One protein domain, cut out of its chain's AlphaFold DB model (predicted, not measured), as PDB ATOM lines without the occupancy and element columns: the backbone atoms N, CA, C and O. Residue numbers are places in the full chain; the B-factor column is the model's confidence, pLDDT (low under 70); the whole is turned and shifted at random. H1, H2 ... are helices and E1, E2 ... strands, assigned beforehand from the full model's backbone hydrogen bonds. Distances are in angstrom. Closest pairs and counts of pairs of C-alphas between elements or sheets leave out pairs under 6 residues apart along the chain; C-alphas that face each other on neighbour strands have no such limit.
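What this domain is: This is residues 23 to 82 of the 324 residues of an uncharacterized protein of Pyrinomonadaceae bacterium (UniProt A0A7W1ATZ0). There is little regular structure: a small sheet of three short strands sits midway along an elongated body, with the loop round Lys 37 at one end and the short helix H1 at the other. Residues 51 to 56 stick out. The printed part has 60 residues, 16 in named elements, in the order E1, H1, E2, E3; the class is mixed, and the sheet, E1 E2 E3, is antiparallel. It is only just compact, close to loose, with a radius of gyration of the C-alphas of 12.3 A, and spans 41 by 21 by 14 A.

Where its parts are: Residues 23 to 44 hold no named element. E1, residues 45 to 47, begins at C-alpha (-42.808, -11.408, 38.121). H1 is residues 56 to 59. E2, residues 64 to 68, is 13.1 A long. E3, residues 74 to 77, is 10.2 A long and ends at C-alpha (-53.820, -8.788, 37.817).

How they stand to each other: E1 and E2 are antiparallel at 139 degrees, with N 46 and O 67 2.9 A apart. E2 and E3 form a hairpin at 143 degrees, with N 66 and O 75 2.8 A apart. H1, too short for an O i to N i+4 pair, is not on the sheet.

The domain as a whole: The C-alphas farthest apart, of Lys 37 and Glu 56, are 40.9 A apart. The printed part has no cut and no long link between named elements. Residues 49 to 61 and 80 to 82 have pLDDT under 70.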
ATOM      1  N   ARG A  23     -53.604 -11.784  31.849       86.56
ATOM      2  CA  ARG A  23     -54.107 -11.839  33.227       86.56
ATOM      3  C   ARG A  23     -53.248 -12.768  34.095       86.56
ATOM      4  O   ARG A  23     -52.966 -13.897  33.695       86.56
ATOM      5  N   ILE A  24     -52.830 -12.285  35.265       85.00
ATOM      6  CA  ILE A  24     -52.179 -13.087  36.309       85.00
ATOM      7  C   ILE A  24     -53.224 -14.054  36.859       85.00
ATOM      8  O   ILE A  24     -54.303 -13.640  37.284       85.00
ATOM      9  N   THR A  25     -52.918 -15.348  36.875       81.44
ATOM     10  CA  THR A  25     -53.754 -16.321  37.591       81.44
ATOM     11  C   THR A  25     -53.516 -16.196  39.095       81.44
ATOM     12  O   THR A  25     -52.390 -15.941  39.516       81.44
ATOM     13  N   ASN A  26     -54.552 -16.395  39.916       75.25
ATOM     14  CA  ASN A  26     -54.484 -16.264  41.378       75.25
ATOM     15  C   ASN A  26     -53.196 -16.886  41.970       75.25
ATOM     16  O   ASN A  26     -52.972 -18.084  41.829       75.25
ATOM     17  N   ALA A  27     -52.379 -16.065  42.648       75.94
ATOM     18  CA  ALA A  27     -51.093 -16.421  43.275       75.94
ATOM     19  C   ALA A  27     -49.900 -16.741  42.343       75.94
ATOM     20  O   ALA A  27     -48.888 -17.276  42.796       75.94
ATOM     21  N   GLN A  28     -49.955 -16.380  41.062       86.31
ATOM     22  CA  GLN A  28     -48.832 -16.584  40.147       86.31
ATOM     23  C   GLN A  28     -47.686 -15.589  40.404       86.31
ATOM     24  O   GLN A  28     -47.758 -14.427  40.026       86.31
ATOM     25  N   THR A  29     -46.578 -16.060  40.975       89.50
ATOM     26  CA  THR A  29     -45.345 -15.268  41.171       89.50
ATOM     27  C   THR A  29     -44.332 -15.429  40.032       89.50
ATOM     28  O   THR A  29     -43.363 -14.673  39.936       89.50
ATOM     29  N   VAL A  30     -44.568 -16.399  39.146       93.31
ATOM     30  CA  VAL A  30     -43.627 -16.851  38.119       93.31
ATOM     31  C   VAL A  30     -44.253 -16.764  36.725       93.31
ATOM     32  O   VAL A  30     -45.433 -17.042  36.526       93.31
ATOM     33  N   CYS A  31     -43.468 -16.369  35.727       94.50
ATOM     34  CA  CYS A  31     -43.910 -16.242  34.346       94.50
ATOM     35  C   CYS A  31     -44.171 -17.605  33.681       94.50
ATOM     36  O   CYS A  31     -43.265 -18.424  33.530       94.50
ATOM     37  N   ASN A  32     -45.398 -17.781  33.182       94.12
ATOM     38  CA  ASN A  32     -45.861 -18.983  32.477       94.12
ATOM     39  C   ASN A  32     -45.710 -18.900  30.947       94.12
ATOM     40  O   ASN A  32     -46.296 -19.697  30.213       94.12
ATOM     41  N   GLN A  33     -44.977 -17.914  30.424       93.25
ATOM     42  CA  GLN A  33     -44.761 -17.822  28.984       93.25
ATOM     43  C   GLN A  33     -43.815 -18.944  28.537       93.25
ATOM     44  O   GLN A  33     -42.751 -19.137  29.126       93.25
ATOM     45  N   LYS A  34     -44.204 -19.694  27.505       95.19
ATOM     46  CA  LYS A  34     -43.338 -20.696  26.878       95.19
ATOM     47  C   LYS A  34     -42.410 -20.003  25.881       95.19
ATOM     48  O   LYS A  34     -42.860 -19.157  25.113       95.19
ATOM     49  N   ASN A  35     -41.129 -20.352  25.905       90.25
ATOM     50  CA  ASN A  35     -40.169 -19.908  24.897       90.25
ATOM     51  C   ASN A  35     -40.365 -20.677  23.573       90.25
ATOM     52  O   ASN A  35     -41.135 -21.635  23.513       90.25
ATOM     53  N   ALA A  36     -39.619 -20.309  22.525       90.94
ATOM     54  CA  ALA A  36     -39.643 -21.007  21.230       90.94
ATOM     55  C   ALA A  36     -39.299 -22.511  21.328       90.94
ATOM     56  O   ALA A  36     -39.622 -23.287  20.438       90.94
ATOM     57  N   LYS A  37     -38.672 -22.938  22.431       91.38
ATOM     58  CA  LYS A  37     -38.328 -24.335  22.726       91.38
ATOM     59  C   LYS A  37     -39.407 -25.052  23.553       91.38
ATOM     60  O   LYS A  37     -39.158 -26.140  24.062       91.38
ATOM     61  N   GLY A  38     -40.566 -24.427  23.773       94.06
ATOM     62  CA  GLY A  38     -41.665 -24.964  24.578       94.06
ATOM     63  C   GLY A  38     -41.413 -25.009  26.091       94.06
ATOM     64  O   GLY A  38     -42.306 -25.414  26.835       94.06
ATOM     65  N   LYS A  39     -40.239 -24.578  26.576       95.56
ATOM     66  CA  LYS A  39     -39.924 -24.512  28.011       95.56
ATOM     67  C   LYS A  39     -40.545 -23.261  28.629       95.56
ATOM     68  O   LYS A  39     -40.535 -22.193  28.018       95.56
ATOM     69  N   LEU A  40     -41.068 -23.391  29.846       94.56
ATOM     70  CA  LEU A  40     -41.580 -22.257  30.616       94.56
ATOM     71  C   LEU A  40     -40.433 -21.309  30.973       94.56
ATOM     72  O   LEU A  40     -39.343 -21.749  31.335       94.56
ATOM     73  N   CYS A  41     -40.687 -20.009  30.856       94.38
ATOM     74  CA  CYS A  41     -39.716 -18.971  31.172       94.38
ATOM     75  C   CYS A  41     -39.258 -19.053  32.631       94.38
ATOM     76  O   CYS A  41     -38.083 -18.827  32.907       94.38
ATOM     77  N   ASN A  42     -40.177 -19.367  33.550       94.56
ATOM     78  CA  ASN A  42     -39.933 -19.440  34.989       94.56
ATOM     79  C   ASN A  42     -39.295 -18.174  35.602       94.56
ATOM     80  O   ASN A  42     -38.754 -18.213  36.705       94.56
ATOM     81  N   GLY A  43     -39.375 -17.031  34.914       95.38
ATOM     82  CA  GLY A  43     -38.871 -15.758  35.420       95.38
ATOM     83  C   GLY A  43     -39.771 -15.178  36.508       95.38
ATOM     84  O   GLY A  43     -40.997 -15.254  36.405       95.38
ATOM     85  N   HIS A  44     -39.180 -14.567  37.534       93.12
ATOM     86  CA  HIS A  44     -39.934 -13.907  38.603       93.12
ATOM     87  C   HIS A  44     -40.711 -12.701  38.051       93.12
ATOM     88  O   HIS A  44     -40.172 -11.890  37.290       93.12
ATOM     89  N   LEU A  45     -41.981 -12.571  38.437       92.88
ATOM     90  CA  LEU A  45     -42.808 -11.408  38.121       92.88
ATOM     91  C   LEU A  45     -42.510 -10.286  39.114       92.88
ATOM     92  O   LEU A  45     -42.604 -10.492  40.324       92.88
ATOM     93  N   LYS A  46     -42.129  -9.109  38.616       91.81
ATOM     94  CA  LYS A  46     -41.864  -7.918  39.427       91.81
ATOM     95  C   LYS A  46     -42.857  -6.825  39.061       91.81
ATOM     96  O   LYS A  46     -43.022  -6.504  37.887       91.81
ATOM     97  N   GLN A  47     -43.510  -6.252  40.063       90.25
ATOM     98  CA  GLN A  47     -44.432  -5.134  39.886       90.25
ATOM     99  C   GLN A  47     -43.690  -3.927  39.292       90.25
ATOM    100  O   GLN A  47     -42.633  -3.529  39.793       90.25
ATOM    101  N   LEU A  48     -44.204  -3.372  38.194       85.50
ATOM    102  CA  LEU A  48     -43.636  -2.179  37.572       85.50
ATOM    103  C   LEU A  48     -44.084  -0.953  38.376       85.50
ATOM    104  O   LEU A  48     -45.229  -0.545  38.287       85.50
ATOM    105  N   ARG A  49     -43.147  -0.390  39.151       65.69
ATOM    106  CA  ARG A  49     -43.231   0.890  39.886       65.69
ATOM    107  C   ARG A  49     -44.415   1.055  40.853       65.69
ATOM    108  O   ARG A  49     -45.302   1.860  40.644       65.69
ATOM    109  N   THR A  50     -44.269   0.457  42.030       57.94
ATOM    110  CA  THR A  50     -44.945   0.870  43.277       57.94
ATOM    111  C   THR A  50     -44.285   2.052  43.994       57.94
ATOM    112  O   THR A  50     -44.736   2.455  45.060       57.94
ATOM    113  N   ALA A  51     -43.191   2.607  43.468       51.69
ATOM    114  CA  ALA A  51     -42.480   3.703  44.124       51.69
ATOM    115  C   ALA A  51     -43.183   5.043  43.840       51.69
ATOM    116  O   ALA A  51     -42.733   5.807  42.991       51.69
ATOM    117  N   GLY A  52     -44.300   5.291  44.527       60.09
ATOM    118  CA  GLY A  52     -45.004   6.580  44.527       60.09
ATOM    119  C   GLY A  52     -46.484   6.529  44.147       60.09
ATOM    120  O   GLY A  52     -47.154   7.551  44.253       60.09
ATOM    121  N   GLU A  53     -47.007   5.377  43.729       62.72
ATOM    122  CA  GLU A  53     -48.451   5.202  43.559       62.72
ATOM    123  C   GLU A  53     -49.119   5.087  44.935       62.72
ATOM    124  O   GLU A  53     -48.644   4.344  45.797       62.72
ATOM    125  N   ALA A  54     -50.180   5.870  45.153       61.91
ATOM    126  CA  ALA A  54     -50.926   5.879  46.408       61.91
ATOM    127  C   ALA A  54     -51.449   4.468  46.714       61.91
ATOM    128  O   ALA A  54     -51.953   3.792  45.812       61.91
ATOM    129  N   ALA A  55     -51.360   4.027  47.975       60.84
ATOM    130  CA  ALA A  55     -51.789   2.679  48.360       60.84
ATOM    131  C   ALA A  55     -53.301   2.456  48.154       60.84
ATOM    132  O   ALA A  55     -53.769   1.317  48.139       60.84
ATOM    133  N   GLU A  56     -54.048   3.527  47.883       64.50
ATOM    134  CA  GLU A  56     -55.424   3.498  47.401       64.50
ATOM    135  C   GLU A  56     -55.613   2.609  46.155       64.50
ATOM    136  O   GLU A  56     -56.595   1.873  46.083       64.50
ATOM    137  N   ILE A  57     -54.657   2.586  45.215       63.66
ATOM    138  CA  ILE A  57     -54.737   1.742  44.004       63.66
ATOM    139  C   ILE A  57     -54.662   0.251  44.382       63.66
ATOM    140  O   ILE A  57     -55.361  -0.591  43.815       63.66
ATOM    141  N   HIS A  58     -53.875  -0.095  45.403       64.25
ATOM    142  CA  HIS A  58     -53.766  -1.470  45.903       64.25
ATOM    143  C   HIS A  58     -54.986  -1.901  46.720       64.25
ATOM    144  O   HIS A  58     -55.315  -3.088  46.724       64.25
ATOM    145  N   LEU A  59     -55.656  -0.964  47.396       62.25
ATOM    146  CA  LEU A  59     -56.853  -1.223  48.204       62.25
ATOM    147  C   LEU A  59     -58.133  -1.322  47.373       62.25
ATOM    148  O   LEU A  59     -59.014  -2.114  47.710       62.25
ATOM    149  N   ARG A  60     -58.237  -0.562  46.276       64.50
ATOM    150  CA  ARG A  60     -59.392  -0.623  45.363       64.50
ATOM    151  C   ARG A  60     -59.466  -1.926  44.569       64.50
ATOM    152  O   ARG A  60     -60.501  -2.223  43.980       64.50
ATOM    153  N   GLY A  61     -58.404  -2.732  44.609       67.38
ATOM    154  CA  GLY A  61     -58.323  -3.981  43.862       67.38
ATOM    155  C   GLY A  61     -58.090  -3.755  42.370       67.38
ATOM    156  O   GLY A  61     -58.404  -4.643  41.578       67.38
ATOM    157  N   ASP A  62     -57.548  -2.593  41.997       74.56
ATOM    158  CA  ASP A  62     -57.199  -2.305  40.614       74.56
ATOM    159  C   ASP A  62     -56.086  -3.254  40.137       74.56
ATOM    160  O   ASP A  62     -55.187  -3.653  40.890       74.56
ATOM    161  N   ASP A  63     -56.173  -3.661  38.867       82.00
ATOM    162  CA  ASP A  63     -55.221  -4.589  38.263       82.00
ATOM    163  C   ASP A  63     -53.835  -3.928  38.170       82.00
ATOM    164  O   ASP A  63     -53.624  -2.935  37.475       82.00
ATOM    165  N   VAL A  64     -52.853  -4.528  38.834       86.75
ATOM    166  CA  VAL A  64     -51.470  -4.062  38.848       86.75
ATOM    167  C   VAL A  64     -50.704  -4.639  37.658       86.75
ATOM    168  O   VAL A  64     -50.752  -5.847  37.400       86.75
ATOM    169  N   LEU A  65     -49.891  -3.811  36.991       89.56
ATOM    170  CA  LEU A  65     -48.934  -4.295  35.995       89.56
ATOM    171  C   LEU A  65     -47.695  -4.940  36.642       89.56
ATOM    172  O   LEU A  65     -46.913  -4.311  37.358       89.56
ATOM    173  N   SER A  66     -47.460  -6.204  36.305       91.44
ATOM    174  CA  SER A  66     -46.252  -6.960  36.636       91.44
ATOM    175  C   SER A  66     -45.462  -7.295  35.374       91.44
ATOM    176  O   SER A  66     -46.027  -7.699  34.364       91.44
ATOM    177  N   LYS A  67     -44.135  -7.175  35.423       94.12
ATOM    178  CA  LYS A  67     -43.225  -7.543  34.334       94.12
ATOM    179  C   LYS A  67     -42.398  -8.758  34.724       94.12
ATOM    180  O   LYS A  67     -41.798  -8.788  35.797       94.12
ATOM    181  N   CYS A  68     -42.331  -9.751  33.845       94.81
ATOM    182  CA  CYS A  68     -41.380 -10.849  33.995       94.81
ATOM    183  C   CYS A  68     -39.946 -10.320  33.883       94.81
ATOM    184  O   CYS A  68     -39.601  -9.678  32.891       94.81
ATOM    185  N   GLN A  69     -39.098 -10.615  34.867       95.00
ATOM    186  CA  GLN A  69     -37.706 -10.159  34.870       95.00
ATOM    187  C   GLN A  69     -36.857 -10.812  33.766       95.00
ATOM    188  O   GLN A  69     -35.876 -10.223  33.326       95.00
ATOM    189  N   THR A  70     -37.241 -12.002  33.299       94.56
ATOM    190  CA  THR A  70     -36.469 -12.781  32.320       94.56
ATOM    191  C   THR A  70     -36.891 -12.498  30.880       94.56
ATOM    192  O   THR A  70     -36.044 -12.188  30.055       94.56
ATOM    193  N   CYS A  71     -38.187 -12.596  30.559       94.44
ATOM    194  CA  CYS A  71     -38.679 -12.397  29.187       94.44
ATOM    195  C   CYS A  71     -39.363 -11.044  28.955       94.44
ATOM    196  O   CYS A  71     -39.804 -10.764  27.847       94.44
ATOM    197  N   GLY A  72     -39.529 -10.218  29.992       93.06
ATOM    198  CA  GLY A  72     -40.150  -8.901  29.863       93.06
ATOM    199  C   GLY A  72     -41.661  -8.900  29.608       93.06
ATOM    200  O   GLY A  72     -42.228  -7.817  29.502       93.06
ATOM    201  N   THR A  73     -42.316 -10.066  29.546       93.69
ATOM    202  CA  THR A  73     -43.771 -10.155  29.334       93.69
ATOM    203  C   THR A  73     -44.523  -9.410  30.430       93.69
ATOM    204  O   THR A  73     -44.217  -9.566  31.618       93.69
ATOM    205  N   LEU A  74     -45.512  -8.621  30.012       93.06
ATOM    206  CA  LEU A  74     -46.390  -7.868  30.893       93.06
ATOM    207  C   LEU A  74     -47.598  -8.708  31.293       93.06
ATOM    208  O   LEU A  74     -48.243  -9.363  30.469       93.06
ATOM    209  N   TYR A  75     -47.901  -8.646  32.575       92.12
ATOM    210  CA  TYR A  75     -49.046  -9.266  33.188       92.12
ATOM    211  C   TYR A  75     -49.863  -8.211  33.928       92.12
ATOM    212  O   TYR A  75     -49.293  -7.310  34.534       92.12
ATOM    213  N   MET A  76     -51.182  -8.338  33.898       90.31
ATOM    214  CA  MET A  76     -52.117  -7.540  34.684       90.31
ATOM    215  C   MET A  76     -52.846  -8.450  35.653       90.31
ATOM    216  O   MET A  76     -53.320  -9.515  35.270       90.31
ATOM    217  N   GLY A  77     -52.953  -8.063  36.909       83.62
ATOM    218  CA  GLY A  77     -53.820  -8.788  37.817       83.62
ATOM    219  C   GLY A  77     -53.833  -8.194  39.207       83.62
ATOM    220  O   GLY A  77     -53.016  -7.316  39.502       83.62
ATOM    221  N   PRO A  78     -54.717  -8.709  40.073       79.00
ATOM    222  CA  PRO A  78     -54.801  -8.268  41.449       79.00
ATOM    223  C   PRO A  78     -53.420  -8.338  42.113       79.00
ATOM    224  O   PRO A  78     -52.665  -9.285  41.843       79.00
ATOM    225  N   PRO A  79     -53.068  -7.363  42.966       70.19
ATOM    226  CA  PRO A  79     -51.753  -7.295  43.582       70.19
ATOM    227  C   PRO A  79     -51.389  -8.631  44.236       70.19
ATOM    228  O   PRO A  79     -52.136  -9.196  45.040       70.19
ATOM    229  N   LEU A  80     -50.219  -9.150  43.862       65.88
ATOM    230  CA  LEU A  80     -49.737 -10.452  44.299       65.88
ATOM    231  C   LEU A  80     -49.558 -10.477  45.824       65.88
ATOM    232  O   LEU A  80     -48.598  -9.947  46.382       65.88
ATOM    233  N   GLY A  81     -50.504 -11.124  46.500       59.56
ATOM    234  CA  GLY A  81     -50.296 -11.816  47.772       59.56
ATOM    235  C   GLY A  81     -50.082 -10.971  49.029       59.56
ATOM    236  O   GLY A  81     -50.185 -11.531  50.114       59.56
ATOM    237  N   HIS A  82     -49.881  -9.652  48.951       55.50
ATOM    238  CA  HIS A  82     -49.878  -8.822  50.170       55.50
ATOM    239  C   HIS A  82     -51.276  -8.759  50.809       55.50
ATOM    240  O   HIS A  82     -51.394  -8.530  52.005       55.50
TER     241      HIS A  82